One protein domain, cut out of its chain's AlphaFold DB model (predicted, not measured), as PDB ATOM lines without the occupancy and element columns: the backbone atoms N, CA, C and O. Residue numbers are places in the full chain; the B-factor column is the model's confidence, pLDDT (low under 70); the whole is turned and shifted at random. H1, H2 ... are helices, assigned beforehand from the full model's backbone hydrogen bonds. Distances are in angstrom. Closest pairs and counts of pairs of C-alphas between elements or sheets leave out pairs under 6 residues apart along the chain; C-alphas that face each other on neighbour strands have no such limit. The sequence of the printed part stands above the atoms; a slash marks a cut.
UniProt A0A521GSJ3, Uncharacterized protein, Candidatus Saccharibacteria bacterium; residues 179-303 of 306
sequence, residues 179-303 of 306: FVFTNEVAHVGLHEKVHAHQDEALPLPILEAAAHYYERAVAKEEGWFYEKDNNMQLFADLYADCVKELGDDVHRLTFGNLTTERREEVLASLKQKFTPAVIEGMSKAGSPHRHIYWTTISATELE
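This is residues 179 to 303 of the 306 residues of an uncharacterized protein of Candidatus Saccharibacteria bacterium (UniProt A0A521GSJ3). Two long helices, H2 and H3, cross at right angles to make the core, and H1 packs on the other side of H2 from H3, folded against it as an open, slanted hairpin. H4 and H5 pack at the late end of H3, while H6 packs near its early end and the short H7 sits by the beginning of H2; the beginnings of H1 and H5 make the two ends of the longest axis. The printed part has 125 residues with seven named helices, H1 to H7 in order along the chain, and no named strand, and its class is all helix. It is compact, with a radius of gyration of the C-alphas of 14.3 A, and its outline is only just elongated, spanning 45 by 30 by 23 A.

The longest helix by residues is H2, residues 204 to 221, and its centre is nearest to the mean of the C-alphas, at 4.9 A. It touches H3, residues 230 to 246, about perpendicular at 90 degrees; their closest C-alphas, those of Tyr 213 and Ala 236, are 4.3 A apart. H1, residues 179 to 195, touches H2 and forms a helical hairpin with it, the two running opposite ways at a steep tilt of 44 degrees, with the C-alphas of His 191 and Ala 211 closest at 5.1 A. H1 and H3 are apart. H3 is the hub, touching four other helices. H4, residues 249 to 254, and H3 touch only at the corner, and only just, with 3 pairs of C-alphas within 8 A; the closest are those of Val 243 and Val 250, 5.9 A apart. H5, residues 260 to 273, touches H3 at a steep tilt of 47 degrees, opposite ways, with the C-alphas of Cys 242 and Leu 270 closest at 7.0 A. With its residues 263 to 267 alone, H5 touches H4 about perpendicular, at 90 degrees, the C-alphas of Leu 253 and Arg 263 being closest at 6.1 A. H6, residues 276 to 284, touches residues 231 to 235 of H3 alone, opposite ways at a shallow tilt of 34 degrees, only just short of steep; the closest C-alphas are those of Asn 231 and Met 282, at 5.8 A. H5 and H6 meet only through their link. H7, residues 299 to 302, touches H6, with the C-alphas of Pro 276 and Ala 299 closest at 4.6 A. H7 also touches residues 204 to 206 of H2 alone, the closest C-alphas being those of Leu 204 and Glu 301, at 6.1 A. In H1, H2, H3, H4 and H6 every O i to N i+4 pair is within hydrogen-bond range, in H5 9 of 10 are, and H7 is too short for such a pair.

H2 measures 26.2 A from first to last C-alpha, starting at C-alpha 204 (203.627, 208.759, 170.861). H1 begins at C-alpha 179 (200.093, 200.858, 141.552) and is 24.7 A long. H3 is 24.4 A long, H5 20.3 A and H6 12.2 A; H4 and H7 are shorter. H7 ends at C-alpha 302 (204.881, 213.901, 174.918).

The two C-alphas farthest apart are those of Phe 179 and Glu 261, at 45.1 A. The printed part has no cut. The link from H6 to H7 is long, residues 285 to 298, and its C-alphas lie 11 to 21 A from the mean of all C-alphas. The links from H3 to H4, H4 to H5 and H5 to H6 are tight. The mean pLDDT of the printed part is 73.4, and 45 residues are under 70, among them residues 179 to 189, 222 to 232 and 282 to 302.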
ATOM      1  N   PHE A 179     198.930 200.230 140.919       32.00
ATOM      2  CA  PHE A 179     200.093 200.858 141.552       32.00
ATOM      3  C   PHE A 179     199.816 201.786 142.759       32.00
ATOM      4  O   PHE A 179     200.527 201.700 143.750       32.00
ATOM      5  N   VAL A 180     198.800 202.654 142.712       34.03
ATOM      6  CA  VAL A 180     198.483 203.616 143.789       34.03
ATOM      7  C   VAL A 180     197.948 202.891 145.023       34.03
ATOM      8  O   VAL A 180     198.433 203.103 146.127       34.03
ATOM      9  N   PHE A 181     197.009 201.966 144.830       40.47
ATOM     10  CA  PHE A 181     196.435 201.164 145.914       40.47
ATOM     11  C   PHE A 181     197.462 200.209 146.541       40.47
ATOM     12  O   PHE A 181     197.509 199.992 147.747       40.47
ATOM     13  N   THR A 182     198.324 199.668 145.692       43.62
ATOM     14  CA  THR A 182     199.430 198.787 146.041       43.62
ATOM     15  C   THR A 182     200.497 199.483 146.902       43.62
ATOM     16  O   THR A 182     200.995 198.884 147.854       43.62
ATOM     17  N   ASN A 183     200.797 200.755 146.629       44.69
ATOM     18  CA  ASN A 183     201.775 201.527 147.396       44.69
ATOM     19  C   ASN A 183     201.255 201.924 148.785       44.69
ATOM     20  O   ASN A 183     202.017 201.852 149.745       44.69
ATOM     21  N   GLU A 184     199.981 202.309 148.904       50.31
ATOM     22  CA  GLU A 184     199.339 202.688 150.178       50.31
ATOM     23  C   GLU A 184     199.271 201.524 151.178       50.31
ATOM     24  O   GLU A 184     199.443 201.710 152.377       50.31
ATOM     25  N   VAL A 185     199.095 200.291 150.703       52.38
ATOM     26  CA  VAL A 185     199.129 199.119 151.592       52.38
ATOM     27  C   VAL A 185     200.555 198.777 152.028       52.38
ATOM     28  O   VAL A 185     200.763 198.426 153.185       52.38
ATOM     29  N   ALA A 186     201.548 198.921 151.143       53.81
ATOM     30  CA  ALA A 186     202.955 198.756 151.518       53.81
ATOM     31  C   ALA A 186     203.411 199.822 152.533       53.81
ATOM     32  O   ALA A 186     204.197 199.521 153.427       53.81
ATOM     33  N   HIS A 187     202.881 201.042 152.402       62.47
ATOM     34  CA  HIS A 187     203.045 202.158 153.334       62.47
ATOM     35  C   HIS A 187     202.532 201.760 154.722       62.47
ATOM     36  O   HIS A 187     203.330 201.534 155.631       62.47
ATOM     37  N   VAL A 188     201.224 201.514 154.847       61.06
ATOM     38  CA  VAL A 188     200.629 201.185 156.146       61.06
ATOM     39  C   VAL A 188     201.259 199.930 156.755       61.06
ATOM     40  O   VAL A 188     201.619 199.936 157.925       61.06
ATOM     41  N   GLY A 189     201.501 198.884 155.962       64.44
ATOM     42  CA  GLY A 189     202.148 197.667 156.458       64.44
ATOM     43  C   GLY A 189     203.534 197.918 157.062       64.44
ATOM     44  O   GLY A 189     203.848 197.377 158.119       64.44
ATOM     45  N   LEU A 190     204.362 198.758 156.430       73.88
ATOM     46  CA  LEU A 190     205.684 199.095 156.960       73.88
ATOM     47  C   LEU A 190     205.601 200.018 158.184       73.88
ATOM     48  O   LEU A 190     206.368 199.827 159.126       73.88
ATOM     49  N   HIS A 191     204.684 200.986 158.186       76.94
ATOM     50  CA  HIS A 191     204.417 201.848 159.339       76.94
ATOM     51  C   HIS A 191     204.075 201.018 160.586       76.94
ATOM     52  O   HIS A 191     204.763 201.129 161.601       76.94
ATOM     53  N   GLU A 192     203.111 200.099 160.474       67.62
ATOM     54  CA  GLU A 192     202.711 199.229 161.587       67.62
ATOM     55  C   GLU A 192     203.815 198.241 161.994       67.62
ATOM     56  O   GLU A 192     204.026 197.978 163.180       67.62
ATOM     57  N   LYS A 193     204.581 197.703 161.030       71.94
ATOM     58  CA  LYS A 193     205.743 196.849 161.341       71.94
ATOM     59  C   LYS A 193     206.789 197.581 162.156       71.94
ATOM     60  O   LYS A 193     207.428 196.964 163.003       71.94
ATOM     61  N   VAL A 194     207.003 198.866 161.883       80.44
ATOM     62  CA  VAL A 194     207.909 199.663 162.700       80.44
ATOM     63  C   VAL A 194     207.364 199.738 164.119       80.44
ATOM     64  O   VAL A 194     208.099 199.330 165.015       80.44
ATOM     65  N   HIS A 195     206.111 200.170 164.310       76.12
ATOM     66  CA  HIS A 195     205.463 200.284 165.628       76.12
ATOM     67  C   HIS A 195     205.599 199.022 166.476       76.12
ATOM     68  O   HIS A 195     206.023 199.112 167.626       76.12
ATOM     69  N   ALA A 196     205.375 197.845 165.883       66.00
ATOM     70  CA  ALA A 196     205.482 196.551 166.563       66.00
ATOM     71  C   ALA A 196     206.855 196.269 167.211       66.00
ATOM     72  O   ALA A 196     206.966 195.385 168.059       66.00
ATOM     73  N   HIS A 197     207.904 196.987 166.802       78.69
ATOM     74  CA  HIS A 197     209.271 196.803 167.295       78.69
ATOM     75  C   HIS A 197     209.854 198.044 167.962       78.69
ATOM     76  O   HIS A 197     211.026 198.023 168.352       78.69
ATOM     77  N   GLN A 198     209.075 199.118 168.082       81.50
ATOM     78  CA  GLN A 198     209.532 200.309 168.779       81.50
ATOM     79  C   GLN A 198     209.588 200.080 170.294       81.50
ATOM     80  O   GLN A 198     208.852 199.278 170.858       81.50
ATOM     81  N   ASP A 199     210.472 200.812 170.968       83.12
ATOM     82  CA  ASP A 199     210.461 200.928 172.423       83.12
ATOM     83  C   ASP A 199     209.168 201.636 172.856       83.12
ATOM     84  O   ASP A 199     209.064 202.860 172.754       83.12
ATOM     85  N   GLU A 200     208.198 200.858 173.347       73.81
ATOM     86  CA  GLU A 200     206.882 201.326 173.810       73.81
ATOM     87  C   GLU A 200     206.993 202.450 174.853       73.81
ATOM     88  O   GLU A 200     206.145 203.333 174.921       73.81
ATOM     89  N   ALA A 201     208.093 202.523 175.609       79.12
ATOM     90  CA  ALA A 201     208.291 203.591 176.581       79.12
ATOM     91  C   ALA A 201     208.677 204.946 175.945       79.12
ATOM     92  O   ALA A 201     209.053 205.879 176.674       79.12
ATOM     93  N   LEU A 202     208.666 205.078 174.615       80.56
ATOM     94  CA  LEU A 202     208.810 206.356 173.920       80.56
ATOM     95  C   LEU A 202     207.461 207.084 173.814       80.56
ATOM     96  O   LEU A 202     206.430 206.454 173.624       80.56
ATOM     97  N   PRO A 203     207.449 208.425 173.882       81.62
ATOM     98  CA  PRO A 203     206.231 209.201 173.668       81.62
ATOM     99  C   PRO A 203     205.651 209.013 172.261       81.62
ATOM    100  O   PRO A 203     206.404 209.062 171.282       81.62
ATOM    101  N   LEU A 204     204.322 208.937 172.143       75.69
ATOM    102  CA  LEU A 204     203.627 208.759 170.861       75.69
ATOM    103  C   LEU A 204     204.088 209.705 169.742       75.69
ATOM    104  O   LEU A 204     204.377 209.223 168.651       75.69
ATOM    105  N   PRO A 205     204.250 211.031 169.956       75.38
ATOM    106  CA  PRO A 205     204.700 211.911 168.877       75.38
ATOM    107  C   PRO A 205     206.048 211.494 168.271       75.38
ATOM    108  O   PRO A 205     206.304 211.772 167.103       75.38
ATOM    109  N   ILE A 206     206.913 210.854 169.064       85.25
ATOM    110  CA  ILE A 206     208.219 210.354 168.626       85.25
ATOM    111  C   ILE A 206     208.066 209.004 167.914       85.25
ATOM    112  O   ILE A 206     208.682 208.836 166.861       85.25
ATOM    113  N   LEU A 207     207.251 208.087 168.454       82.81
ATOM    114  CA  LEU A 207     206.923 206.794 167.830       82.81
ATOM    115  C   LEU A 207     206.418 206.999 166.391       82.81
ATOM    116  O   LEU A 207     206.966 206.446 165.435       82.81
ATOM    117  N   GLU A 208     205.481 207.927 166.214       78.56
ATOM    118  CA  GLU A 208     204.848 208.197 164.921       78.56
ATOM    119  C   GLU A 208     205.748 208.894 163.916       78.56
ATOM    120  O   GLU A 208     205.795 208.557 162.727       78.56
ATOM    121  N   ALA A 209     206.520 209.867 164.395       84.56
ATOM    122  CA  ALA A 209     207.498 210.537 163.556       84.56
ATOM    123  C   ALA A 209     208.553 209.557 163.038       84.56
ATOM    124  O   ALA A 209     208.964 209.652 161.879       84.56
ATOM    125  N   ALA A 210     208.958 208.608 163.884       88.88
ATOM    126  CA  ALA A 210     209.876 207.547 163.523       88.88
ATOM    127  C   ALA A 210     209.252 206.602 162.485       88.88
ATOM    128  O   ALA A 210     209.852 206.395 161.428       88.88
ATOM    129  N   ALA A 211     208.041 206.088 162.720       83.81
ATOM    130  CA  ALA A 211     207.353 205.182 161.797       83.81
ATOM    131  C   ALA A 211     207.196 205.798 160.396       83.81
ATOM    132  O   ALA A 211     207.633 205.221 159.396       83.81
ATOM    133  N   HIS A 212     206.715 207.044 160.316       84.06
ATOM    134  CA  HIS A 212     206.607 207.760 159.043       84.06
ATOM    135  C   HIS A 212     207.951 208.115 158.399       84.06
ATOM    136  O   HIS A 212     208.015 208.249 157.168       84.06
ATOM    137  N   TYR A 213     209.009 208.299 159.193       88.62
ATOM    138  CA  TYR A 213     210.361 208.511 158.688       88.62
ATOM    139  C   TYR A 213     210.889 207.273 157.959       88.62
ATOM    140  O   TYR A 213     211.338 207.405 156.817       88.62
ATOM    141  N   TYR A 214     210.829 206.092 158.583       88.19
ATOM    142  CA  TYR A 214     211.393 204.866 158.007       88.19
ATOM    143  C   TYR A 214     210.674 204.460 156.734       88.19
ATOM    144  O   TYR A 214     211.305 204.215 155.706       88.19
ATOM    145  N   GLU A 215     209.351 204.494 156.784       80.62
ATOM    146  CA  GLU A 215     208.493 204.296 155.631       80.62
ATOM    147  C   GLU A 215     208.853 205.240 154.483       80.62
ATOM    148  O   GLU A 215     209.034 204.806 153.349       80.62
ATOM    149  N   ARG A 216     209.014 206.539 154.765       78.94
ATOM    150  CA  ARG A 216     209.389 207.525 153.745       78.94
ATOM    151  C   ARG A 216     210.793 207.284 153.188       78.94
ATOM    152  O   ARG A 216     211.042 207.580 152.018       78.94
ATOM    153  N   ALA A 217     211.721 206.810 154.014       83.56
ATOM    154  CA  ALA A 217     213.076 206.499 153.580       83.56
ATOM    155  C   ALA A 217     213.082 205.314 152.602       83.56
ATOM    156  O   ALA A 217     213.615 205.459 151.503       83.56
ATOM    157  N   VAL A 218     212.413 204.212 152.960       81.06
ATOM    158  CA  VAL A 218     212.264 203.018 152.107       81.06
ATOM    159  C   VAL A 218     211.526 203.363 150.813       81.06
ATOM    160  O   VAL A 218     212.007 203.089 149.718       81.06
ATOM    161  N   ALA A 219     210.412 204.087 150.926       72.12
ATOM    162  CA  ALA A 219     209.640 204.597 149.799       72.12
ATOM    163  C   ALA A 219     210.483 205.307 148.735       72.12
ATOM    164  O   ALA A 219     210.350 205.063 147.535       72.12
ATOM    165  N   LYS A 220     211.357 206.215 149.178       72.38
ATOM    166  CA  LYS A 220     212.199 207.013 148.286       72.38
ATOM    167  C   LYS A 220     213.197 206.150 147.513       72.38
ATOM    168  O   LYS A 220     213.516 206.481 146.372       72.38
ATOM    169  N   GLU A 221     213.712 205.100 148.137       71.94
ATOM    170  CA  GLU A 221     214.709 204.196 147.555       71.94
ATOM    171  C   GLU A 221     214.089 203.290 146.502       71.94
ATOM    172  O   GLU A 221     214.615 203.181 145.395       71.94
ATOM    173  N   GLU A 222     212.905 202.768 146.800       68.25
ATOM    174  CA  GLU A 222     212.147 201.911 145.892       68.25
ATOM    175  C   GLU A 222     211.433 202.694 144.771       68.25
ATOM    176  O   GLU A 222     210.753 202.124 143.912       68.25
ATOM    177  N   GLY A 223     211.597 204.023 144.736       63.69
ATOM    178  CA  GLY A 223     210.991 204.892 143.726       63.69
ATOM    179  C   GLY A 223     209.471 204.994 143.857       63.69
ATOM    180  O   GLY A 223     208.775 205.280 142.878       63.69
ATOM    181  N   TRP A 224     208.947 204.751 145.056       61.72
ATOM    182  CA  TRP A 224     207.536 204.873 145.372       61.72
ATOM    183  C   TRP A 224     207.204 206.340 145.653       61.72
ATOM    184  O   TRP A 224     207.770 206.985 146.539       61.72
ATOM    185  N   PHE A 225     206.285 206.894 144.864       50.94
ATOM    186  CA  PHE A 225     205.831 208.273 145.015       50.94
ATOM    187  C   PHE A 225     204.545 208.299 145.830       50.94
ATOM    188  O   PHE A 225     203.514 207.801 145.379       50.94
ATOM    189  N   TYR A 226     204.626 208.916 147.006       54.09
ATOM    190  CA  TYR A 226     203.501 209.115 147.908       54.09
ATOM    191  C   TYR A 226     203.180 210.602 147.985       54.09
ATOM    192  O   TYR A 226     204.010 211.393 148.441       54.09
ATOM    193  N   GLU A 227     201.971 210.994 147.584       47.00
ATOM    194  CA  GLU A 227     201.396 212.266 148.026       47.00
ATOM    195  C   GLU A 227     200.964 212.094 149.486       47.00
ATOM    196  O   GLU A 227     199.793 211.894 149.781       47.00
ATOM    197  N   LYS A 228     201.922 212.102 150.422       52.84
ATOM    198  CA  LYS A 228     201.572 212.098 151.847       52.84
ATOM    199  C   LYS A 228     200.868 213.404 152.203       52.84
ATOM    200  O   LYS A 228     201.270 214.467 151.722       52.84
ATOM    201  N   ASP A 229     199.914 213.343 153.123       56.81
ATOM    202  CA  ASP A 229     199.376 214.542 153.760       56.81
ATOM    203  C   ASP A 229     200.499 215.393 154.376       56.81
ATOM    204  O   ASP A 229     201.507 214.885 154.884       56.81
ATOM    205  N   ASN A 230     200.320 216.717 154.338       59.84
ATOM    206  CA  ASN A 230     201.342 217.678 154.758       59.84
ATOM    207  C   ASN A 230     201.849 217.437 156.191       59.84
ATOM    208  O   ASN A 230     203.016 217.683 156.471       59.84
ATOM    209  N   ASN A 231     201.013 216.941 157.106       63.34
ATOM    210  CA  ASN A 231     201.402 216.698 158.498       63.34
ATOM    211  C   ASN A 231     202.334 215.483 158.657       63.34
ATOM    212  O   ASN A 231     203.368 215.615 159.305       63.34
ATOM    213  N   MET A 232     202.046 214.339 158.028       69.69
ATOM    214  CA  MET A 232     202.922 213.156 158.078       69.69
ATOM    215  C   MET A 232     204.319 213.472 157.530       69.69
ATOM    216  O   MET A 232     205.329 212.997 158.050       69.69
ATOM    217  N   GLN A 233     204.390 214.316 156.491       70.88
ATOM    218  CA  GLN A 233     205.665 214.796 155.956       70.88
ATOM    219  C   GLN A 233     206.430 215.641 156.977       70.88
ATOM    220  O   GLN A 233     207.622 215.412 157.168       70.88
ATOM    221  N   LEU A 234     205.749 216.558 157.672       74.69
ATOM    222  CA  LEU A 234     206.359 217.413 158.694       74.69
ATOM    223  C   LEU A 234     206.927 216.610 159.872       74.69
ATOM    224  O   LEU A 234     208.025 216.912 160.335       74.69
ATOM    225  N   PHE A 235     206.225 215.572 160.331       77.06
ATOM    226  CA  PHE A 235     206.724 214.686 161.388       77.06
ATOM    227  C   PHE A 235     207.930 213.865 160.918       77.06
ATOM    228  O   PHE A 235     208.958 213.826 161.596       77.06
ATOM    229  N   ALA A 236     207.855 213.281 159.719       82.44
ATOM    230  CA  ALA A 236     208.980 212.560 159.133       82.44
ATOM    231  C   ALA A 236     210.200 213.474 158.885       82.44
ATOM    232  O   ALA A 236     211.340 213.011 158.956       82.44
ATOM    233  N   ASP A 237     209.988 214.758 158.575       82.69
ATOM    234  CA  ASP A 237     211.046 215.770 158.447       82.69
ATOM    235  C   ASP A 237     211.671 216.126 159.789       82.69
ATOM    236  O   ASP A 237     212.896 216.123 159.904       82.69
ATOM    237  N   LEU A 238     210.849 216.354 160.814       86.12
ATOM    238  CA  LEU A 238     211.333 216.616 162.164       86.12
ATOM    239  C   LEU A 238     212.205 215.463 162.672       86.12
ATOM    240  O   LEU A 238     213.293 215.687 163.206       86.12
ATOM    241  N   TYR A 239     211.758 214.224 162.467       90.75
ATOM    242  CA  TYR A 239     212.530 213.050 162.852       90.75
ATOM    243  C   TYR A 239     213.791 212.882 161.992       90.75
ATOM    244  O   TYR A 239     214.859 212.587 162.525       90.75
ATOM    245  N   ALA A 240     213.728 213.160 160.684       89.25
ATOM    246  CA  ALA A 240     214.914 213.160 159.824       89.25
ATOM    247  C   ALA A 240     215.978 214.166 160.290       89.25
ATOM    248  O   ALA A 240     217.172 213.875 160.212       89.25
ATOM    249  N   ASP A 241     215.572 215.339 160.775       90.31
ATOM    250  CA  ASP A 241     216.496 216.320 161.346       90.31
ATOM    251  C   ASP A 241     217.109 215.829 162.662       90.31
ATOM    252  O   ASP A 241     218.305 216.023 162.885       90.31
ATOM    253  N   CYS A 242     216.344 215.103 163.481       93.12
ATOM    254  CA  CYS A 242     216.877 214.438 164.670       93.12
ATOM    255  C   CYS A 242     217.925 213.376 164.305       93.12
ATOM    256  O   CYS A 242     218.996 213.359 164.906       93.12
ATOM    257  N   VAL A 243     217.672 212.547 163.284       94.12
ATOM    258  CA  VAL A 243     218.645 211.558 162.782       94.12
ATOM    259  C   VAL A 243     219.922 212.242 162.280       94.12
ATOM    260  O   VAL A 243     221.021 211.776 162.566       94.12
ATOM    261  N   LYS A 244     219.821 213.379 161.577       93.00
ATOM    262  CA  LYS A 244     221.008 214.137 161.126       93.00
ATOM    263  C   LYS A 244     221.846 214.680 162.287       93.00
ATOM    264  O   LYS A 244     223.062 214.782 162.150       93.00
ATOM    265  N   GLU A 245     221.207 215.089 163.379       92.88
ATOM    266  CA  GLU A 245     221.871 215.728 164.522       92.88
ATOM    267  C   GLU A 245     222.448 214.716 165.515       92.88
ATOM    268  O   GLU A 245     223.568 214.882 165.993       92.88
ATOM    269  N   LEU A 246     221.682 213.670 165.822       92.12
ATOM    270  CA  LEU A 246     221.978 212.703 166.878       92.12
ATOM    271  C   LEU A 246     222.539 211.378 166.327       92.12
ATOM    272  O   LEU A 246     223.058 210.570 167.097       92.12
ATOM    273  N   GLY A 247     222.484 211.173 165.008       91.75
ATOM    274  CA  GLY A 247     223.021 210.002 164.321       91.75
ATOM    275  C   GLY A 247     222.294 208.705 164.674       91.75
ATOM    276  O   GLY A 247     221.128 208.702 165.074       91.75
ATOM    277  N   ASP A 248     223.022 207.597 164.551       93.38
ATOM    278  CA  ASP A 248     222.549 206.228 164.781       93.38
ATOM    279  C   ASP A 248     221.863 206.007 166.135       93.38
ATOM    280  O   ASP A 248     221.058 205.089 166.287       93.38
ATOM    281  N   ASP A 249     222.179 206.825 167.140       94.56
ATOM    282  CA  ASP A 249     221.591 206.693 168.469       94.56
ATOM    283  C   ASP A 249     220.075 206.909 168.457       94.56
ATOM    284  O   ASP A 249     219.383 206.366 169.309       94.56
ATOM    285  N   VAL A 250     219.538 207.628 167.469       93.81
ATOM    286  CA  VAL A 250     218.087 207.774 167.278       93.81
ATOM    287  C   VAL A 250     217.454 206.455 166.840       93.81
ATOM    288  O   VAL A 250     216.422 206.068 167.379       93.81
ATOM    289  N   HIS A 251     218.102 205.721 165.932       94.44
ATOM    290  CA  HIS A 251     217.647 204.392 165.518       94.44
ATOM    291  C   HIS A 251     217.747 203.396 166.674       94.44
ATOM    292  O   HIS A 251     216.791 202.680 166.968       94.44
ATOM    293  N   ARG A 252     218.879 203.407 167.390       93.38
ATOM    294  CA  ARG A 252     219.083 202.562 168.575       93.38
ATOM    295  C   ARG A 252     218.071 202.871 169.671       93.38
ATOM    296  O   ARG A 252     217.588 201.941 170.299       93.38
ATOM    297  N   LEU A 253     217.736 204.143 169.895       93.75
ATOM    298  CA  LEU A 253     216.682 204.531 170.830       93.75
ATOM    299  C   LEU A 253     215.343 203.931 170.405       93.75
ATOM    300  O   LEU A 253     214.680 203.299 171.221       93.75
ATOM    301  N   THR A 254     214.964 204.124 169.141       91.31
ATOM    302  CA  THR A 254     213.667 203.677 168.634       91.31
ATOM    303  C   THR A 254     213.464 202.180 168.772       91.31
ATOM    304  O   THR A 254     212.365 201.789 169.125       91.31
ATOM    305  N   PHE A 255     214.497 201.362 168.581       89.69
ATOM    306  CA  PHE A 255     214.389 199.902 168.690       89.69
ATOM    307  C   PHE A 255     214.907 199.338 170.026       89.69
ATOM    308  O   PHE A 255     215.255 198.162 170.108       89.69
ATOM    309  N   GLY A 256     214.993 200.166 171.078       85.62
ATOM    310  CA  GLY A 256     215.312 199.711 172.441       85.62
ATOM    311  C   GLY A 256     216.764 199.260 172.671       85.62
ATOM    312  O   GLY A 256     217.066 198.600 173.662       85.62
ATOM    313  N   ASN A 257     217.687 199.638 171.787       87.00
ATOM    314  CA  ASN A 257     219.082 199.192 171.751       87.00
ATOM    315  C   ASN A 257     220.079 200.218 172.327       87.00
ATOM    316  O   ASN A 257     221.209 200.350 171.850       87.00
ATOM    317  N   LEU A 258     219.677 200.945 173.376       88.62
ATOM    318  CA  LEU A 258     220.537 201.869 174.125       88.62
ATOM    319  C   LEU A 258     220.675 201.469 175.598       88.62
ATOM    320  O   LEU A 258     219.772 200.897 176.202       88.62
ATOM    321  N   THR A 259     221.802 201.844 176.208       88.56
ATOM    322  CA  THR A 259     221.933 201.830 177.672       88.56
ATOM    323  C   THR A 259     220.989 202.861 178.291       88.56
ATOM    324  O   THR A 259     220.695 203.876 177.666       88.56
ATOM    325  N   THR A 260     220.539 202.648 179.532       88.81
ATOM    326  CA  THR A 260     219.592 203.553 180.211       88.81
ATOM    327  C   THR A 260     220.064 205.009 180.231       88.81
ATOM    328  O   THR A 260     219.301 205.900 179.880       88.81
ATOM    329  N   GLU A 261     221.335 205.250 180.565       90.56
ATOM    330  CA  GLU A 261     221.916 206.600 180.588       90.56
ATOM    331  C   GLU A 261     221.872 207.253 179.199       90.56
ATOM    332  O   GLU A 261     221.366 208.363 179.043       90.56
ATOM    333  N   ARG A 262     222.310 206.534 178.156       92.94
ATOM    334  CA  ARG A 262     222.301 207.076 176.794       92.94
ATOM    335  C   ARG A 262     220.881 207.270 176.265       92.94
ATOM    336  O   ARG A 262     220.615 208.251 175.576       92.94
ATOM    337  N   ARG A 263     219.961 206.367 176.615       92.75
ATOM    338  CA  ARG A 263     218.531 206.467 176.303       92.75
ATOM    339  C   ARG A 263     217.953 207.775 176.833       92.75
ATOM    340  O   ARG A 263     217.296 208.488 176.082       92.75
ATOM    341  N   GLU A 264     218.214 208.102 178.098       92.19
ATOM    342  CA  GLU A 264     217.724 209.332 178.733       92.19
ATOM    343  C   GLU A 264     218.276 210.592 178.057       92.19
ATOM    344  O   GLU A 264     217.517 211.525 177.794       92.19
ATOM    345  N   GLU A 265     219.564 210.612 177.705       93.31
ATOM    346  CA  GLU A 265     220.186 211.740 176.997       93.31
ATOM    347  C   GLU A 265     219.580 211.977 175.606       93.31
ATOM    348  O   GLU A 265     219.260 213.114 175.232       93.31
ATOM    349  N   VAL A 266     219.422 210.903 174.824       93.88
ATOM    350  CA  VAL A 266     218.882 210.979 173.460       93.88
ATOM    351  C   VAL A 266     217.400 211.343 173.513       93.88
ATOM    352  O   VAL A 266     216.974 212.250 172.801       93.88
ATOM    353  N   LEU A 267     216.623 210.730 174.412       92.81
ATOM    354  CA  LEU A 267     215.209 211.057 174.602       92.81
ATOM    355  C   LEU A 267     215.013 212.509 175.058       92.81
ATOM    356  O   LEU A 267     214.136 213.198 174.539       92.81
ATOM    357  N   ALA A 268     215.840 213.011 175.980       91.75
ATOM    358  CA  ALA A 268     215.797 214.413 176.390       91.75
ATOM    359  C   ALA A 268     216.084 215.358 175.212       91.75
ATOM    360  O   ALA A 268     215.420 216.387 175.069       91.75
ATOM    361  N   SER A 269     217.027 214.989 174.341       93.12
ATOM    362  CA  SER A 269     217.344 215.746 173.125       93.12
ATOM    363  C   SER A 269     216.172 215.747 172.138       93.12
ATOM    364  O   SER A 269     215.814 216.803 171.614       93.12
ATOM    365  N   LEU A 270     215.503 214.604 171.943       90.56
ATOM    366  CA  LEU A 270     214.290 214.527 171.125       90.56
ATOM    367  C   LEU A 270     213.153 215.372 171.709       90.56
ATOM    368  O   LEU A 270     212.556 216.164 170.985       90.56
ATOM    369  N   LYS A 271     212.889 215.304 173.019       88.31
ATOM    370  CA  LYS A 271     211.841 216.113 173.672       88.31
ATOM    371  C   LYS A 271     212.057 217.626 173.522       88.31
ATOM    372  O   LYS A 271     211.087 218.378 173.467       88.31
ATOM    373  N   GLN A 272     213.304 218.091 173.393       89.81
ATOM    374  CA  GLN A 272     213.595 219.501 173.091       89.81
ATOM    375  C   GLN A 272     213.202 219.912 171.664       89.81
ATOM    376  O   GLN A 272     212.950 221.092 171.419       89.81
ATOM    377  N   LYS A 273     213.149 218.965 170.720       88.19
ATOM    378  CA  LYS A 273     212.701 219.191 169.337       88.19
ATOM    379  C   LYS A 273     211.187 219.028 169.214       88.19
ATOM    380  O   LYS A 273     210.514 219.884 168.642       88.19
ATOM    381  N   PHE A 274     210.648 217.974 169.820       86.50
ATOM    382  CA  PHE A 274     209.225 217.641 169.861       86.50
ATOM    383  C   PHE A 274     208.474 218.468 170.909       86.50
ATOM    384  O   PHE A 274     207.757 217.927 171.735       86.50
ATOM    385  N   THR A 275     208.637 219.793 170.918       82.88
ATOM    386  CA  THR A 275     207.957 220.625 171.924       82.88
ATOM    387  C   THR A 275     206.431 220.590 171.747       82.88
ATOM    388  O   THR A 275     205.956 220.465 170.614       82.88
ATOM    389  N   PRO A 276     205.644 220.817 172.818       79.94
ATOM    390  CA  PRO A 276     204.191 220.953 172.727       79.94
ATOM    391  C   PRO A 276     203.715 221.896 171.615       79.94
ATOM    392  O   PRO A 276     202.805 221.572 170.860       79.94
ATOM    393  N   ALA A 277     204.388 223.040 171.459       79.06
ATOM    394  CA  ALA A 277     204.061 224.023 170.433       79.06
ATOM    395  C   ALA A 277     204.337 223.516 169.006       79.06
ATOM    396  O   ALA A 277     203.588 223.845 168.088       79.06
ATOM    397  N   VAL A 278     205.398 222.724 168.818       78.44
ATOM    398  CA  VAL A 278     205.732 222.107 167.526       78.44
ATOM    399  C   VAL A 278     204.695 221.050 167.165       78.44
ATOM    400  O   VAL A 278     204.148 221.109 166.067       78.44
ATOM    401  N   ILE A 279     204.367 220.154 168.103       73.12
ATOM    402  CA  ILE A 279     203.362 219.100 167.907       73.12
ATOM    403  C   ILE A 279     202.009 219.730 167.570       73.12
ATOM    404  O   ILE A 279     201.440 219.440 166.524       73.12
ATOM    405  N   GLU A 280     201.533 220.680 168.381       73.00
ATOM    406  CA  GLU A 280     200.275 221.377 168.103       73.00
ATOM    407  C   GLU A 280     200.288 222.127 166.765       73.00
ATOM    408  O   GLU A 280     199.265 222.187 166.080       73.00
ATOM    409  N   GLY A 281     201.417 222.741 166.404       70.44
ATOM    410  CA  GLY A 281     201.576 223.451 165.138       70.44
ATOM    411  C   GLY A 281     201.471 222.516 163.935       70.44
ATOM    412  O   GLY A 281     200.763 222.832 162.979       70.44
ATOM    413  N   MET A 282     202.119 221.351 164.002       69.94
ATOM    414  CA  MET A 282     202.065 220.323 162.958       69.94
ATOM    415  C   MET A 282     200.675 219.689 162.859       69.94
ATOM    416  O   MET A 282     200.150 219.561 161.753       69.94
ATOM    417  N   SER A 283     200.029 219.393 163.992       63.53
ATOM    418  CA  SER A 283     198.656 218.864 164.027       63.53
ATOM    419  C   SER A 283     197.637 219.842 163.423       63.53
ATOM    420  O   SER A 283     196.666 219.418 162.801       63.53
ATOM    421  N   LYS A 284     197.872 221.159 163.540       63.97
ATOM    422  CA  LYS A 284     197.034 222.217 162.938       63.97
ATOM    423  C   LYS A 284     197.350 222.497 161.462       63.97
ATOM    424  O   LYS A 284     196.529 223.110 160.786       63.97
ATOM    425  N   ALA A 285     198.517 222.081 160.964       57.66
ATOM    426  CA  ALA A 285     198.938 222.265 159.570       57.66
ATOM    427  C   ALA A 285     198.375 221.194 158.610       57.66
ATOM    428  O   ALA A 285     198.613 221.267 157.402       57.66
ATOM    429  N   GLY A 286     197.641 220.206 159.138       50.94
ATOM    430  CA  GLY A 286     196.980 219.163 158.357       50.94
ATOM    431  C   GLY A 286     195.912 219.700 157.398       50.94
ATOM    432  O   GLY A 286     195.285 220.734 157.632       50.94
ATOM    433  N   SER A 287     195.712 218.978 156.296       38.81
ATOM    434  CA  SER A 287     194.627 219.226 155.345       38.81
ATOM    435  C   SER A 287     193.263 219.037 156.035       38.81
ATOM    436  O   SER A 287     193.133 218.160 156.886       38.81
ATOM    437  N   PRO A 288     192.209 219.799 155.680       39.25
ATOM    438  CA  PRO A 288     190.850 219.584 156.196       39.25
ATOM    439  C   PRO A 288     190.244 218.222 155.804       39.25
ATOM    440  O   PRO A 288     189.155 217.877 156.270       39.25
ATOM    441  N   HIS A 289     190.922 217.442 154.956       33.72
ATOM    442  CA  HIS A 289     190.571 216.056 154.668       33.72
ATOM    443  C   HIS A 289     191.006 215.167 155.838       33.72
ATOM    444  O   HIS A 289     192.178 214.885 156.055       33.72
ATOM    445  N   ARG A 290     190.008 214.810 156.652       35.56
ATOM    446  CA  ARG A 290     190.140 214.063 157.902       35.56
ATOM    447  C   ARG A 290     190.558 212.619 157.632       35.56
ATOM    448  O   ARG A 290     189.707 211.750 157.462       35.56
ATOM    449  N   HIS A 291     191.855 212.353 157.683       34.59
ATOM    450  CA  HIS A 291     192.350 211.023 158.013       34.59
ATOM    451  C   HIS A 291     192.445 210.923 159.543       34.59
ATOM    452  O   HIS A 291     193.114 211.713 160.204       34.59
ATOM    453  N   ILE A 292     191.663 209.993 160.094       32.25
ATOM    454  CA  ILE A 292     191.164 209.949 161.482       32.25
ATOM    455  C   ILE A 292     192.272 209.791 162.546       32.25
ATOM    456  O   ILE A 292     192.023 210.027 163.722       32.25
ATOM    457  N   TYR A 293     193.504 209.464 162.160       39.81
ATOM    458  CA  TYR A 293     194.523 209.015 163.110       39.81
ATOM    459  C   TYR A 293     195.379 210.144 163.713       39.81
ATOM    460  O   TYR A 293     195.745 210.056 164.881       39.81
ATOM    461  N   TRP A 294     195.627 211.244 162.984       47.69
ATOM    462  CA  TRP A 294     196.702 212.194 163.344       47.69
ATOM    463  C   TRP A 294     196.256 213.588 163.772       47.69
ATOM    464  O   TRP A 294     197.030 214.326 164.380       47.69
ATOM    465  N   THR A 295     195.015 213.988 163.487       45.12
ATOM    466  CA  THR A 295     194.519 215.321 163.877       45.12
ATOM    467  C   THR A 295     194.300 215.482 165.387       45.12
ATOM    468  O   THR A 295     193.929 216.566 165.833       45.12
ATOM    469  N   THR A 296     194.514 214.425 166.177       51.28
ATOM    470  CA  THR A 296     194.163 214.362 167.603       51.28
ATOM    471  C   THR A 296     195.336 214.083 168.542       51.28
ATOM    472  O   THR A 296     195.118 214.158 169.751       51.28
ATOM    473  N   ILE A 297     196.563 213.830 168.052       56.12
ATOM    474  CA  ILE A 297     197.715 213.638 168.953       56.12
ATOM    475  C   ILE A 297     197.972 214.935 169.711       56.12
ATOM    476  O   ILE A 297     198.433 215.942 169.163       56.12
ATOM    477  N   SER A 298     197.636 214.893 170.994       61.84
ATOM    478  CA  SER A 298     197.816 216.001 171.910       61.84
ATOM    479  C   SER A 298     199.284 216.124 172.293       61.84
ATOM    480  O   SER A 298     199.979 215.135 172.515       61.84
ATOM    481  N   ALA A 299     199.744 217.358 172.486       66.38
ATOM    482  CA  ALA A 299     201.053 217.622 173.073       66.38
ATOM    483  C   ALA A 299     201.235 216.999 174.471       66.38
ATOM    484  O   ALA A 299     202.365 216.825 174.921       66.38
ATOM    485  N   THR A 300     200.141 216.661 175.160       68.88
ATOM    486  CA  THR A 300     200.186 215.966 176.455       68.88
ATOM    487  C   THR A 300     200.767 214.555 176.352       68.88
ATOM    488  O   THR A 300     201.374 214.098 177.315       68.88
ATOM    489  N   GLU A 301     200.666 213.912 175.185       67.00
ATOM    490  CA  GLU A 301     201.241 212.584 174.917       67.00
ATOM    491  C   GLU A 301     202.780 212.606 174.860       67.00
ATOM    492  O   GLU A 301     203.419 211.563 174.870       67.00
ATOM    493  N   LEU A 302     203.418 213.786 174.847       69.25
ATOM    494  CA  LEU A 302     204.881 213.901 174.918       69.25
ATOM    495  C   LEU A 302     205.446 213.479 176.290       69.25
ATOM    496  O   LEU A 302     206.615 213.095 176.408       69.25
ATOM    497  N   GLU A 303     204.634 213.593 177.341       71.00
ATOM    498  CA  GLU A 303     205.053 213.339 178.723       71.00
ATOM    499  C   GLU A 303     204.601 211.981 179.257       71.00
ATOM    500  O   GLU A 303     204.981 211.608 180.367       71.00
TER     501      GLU A 303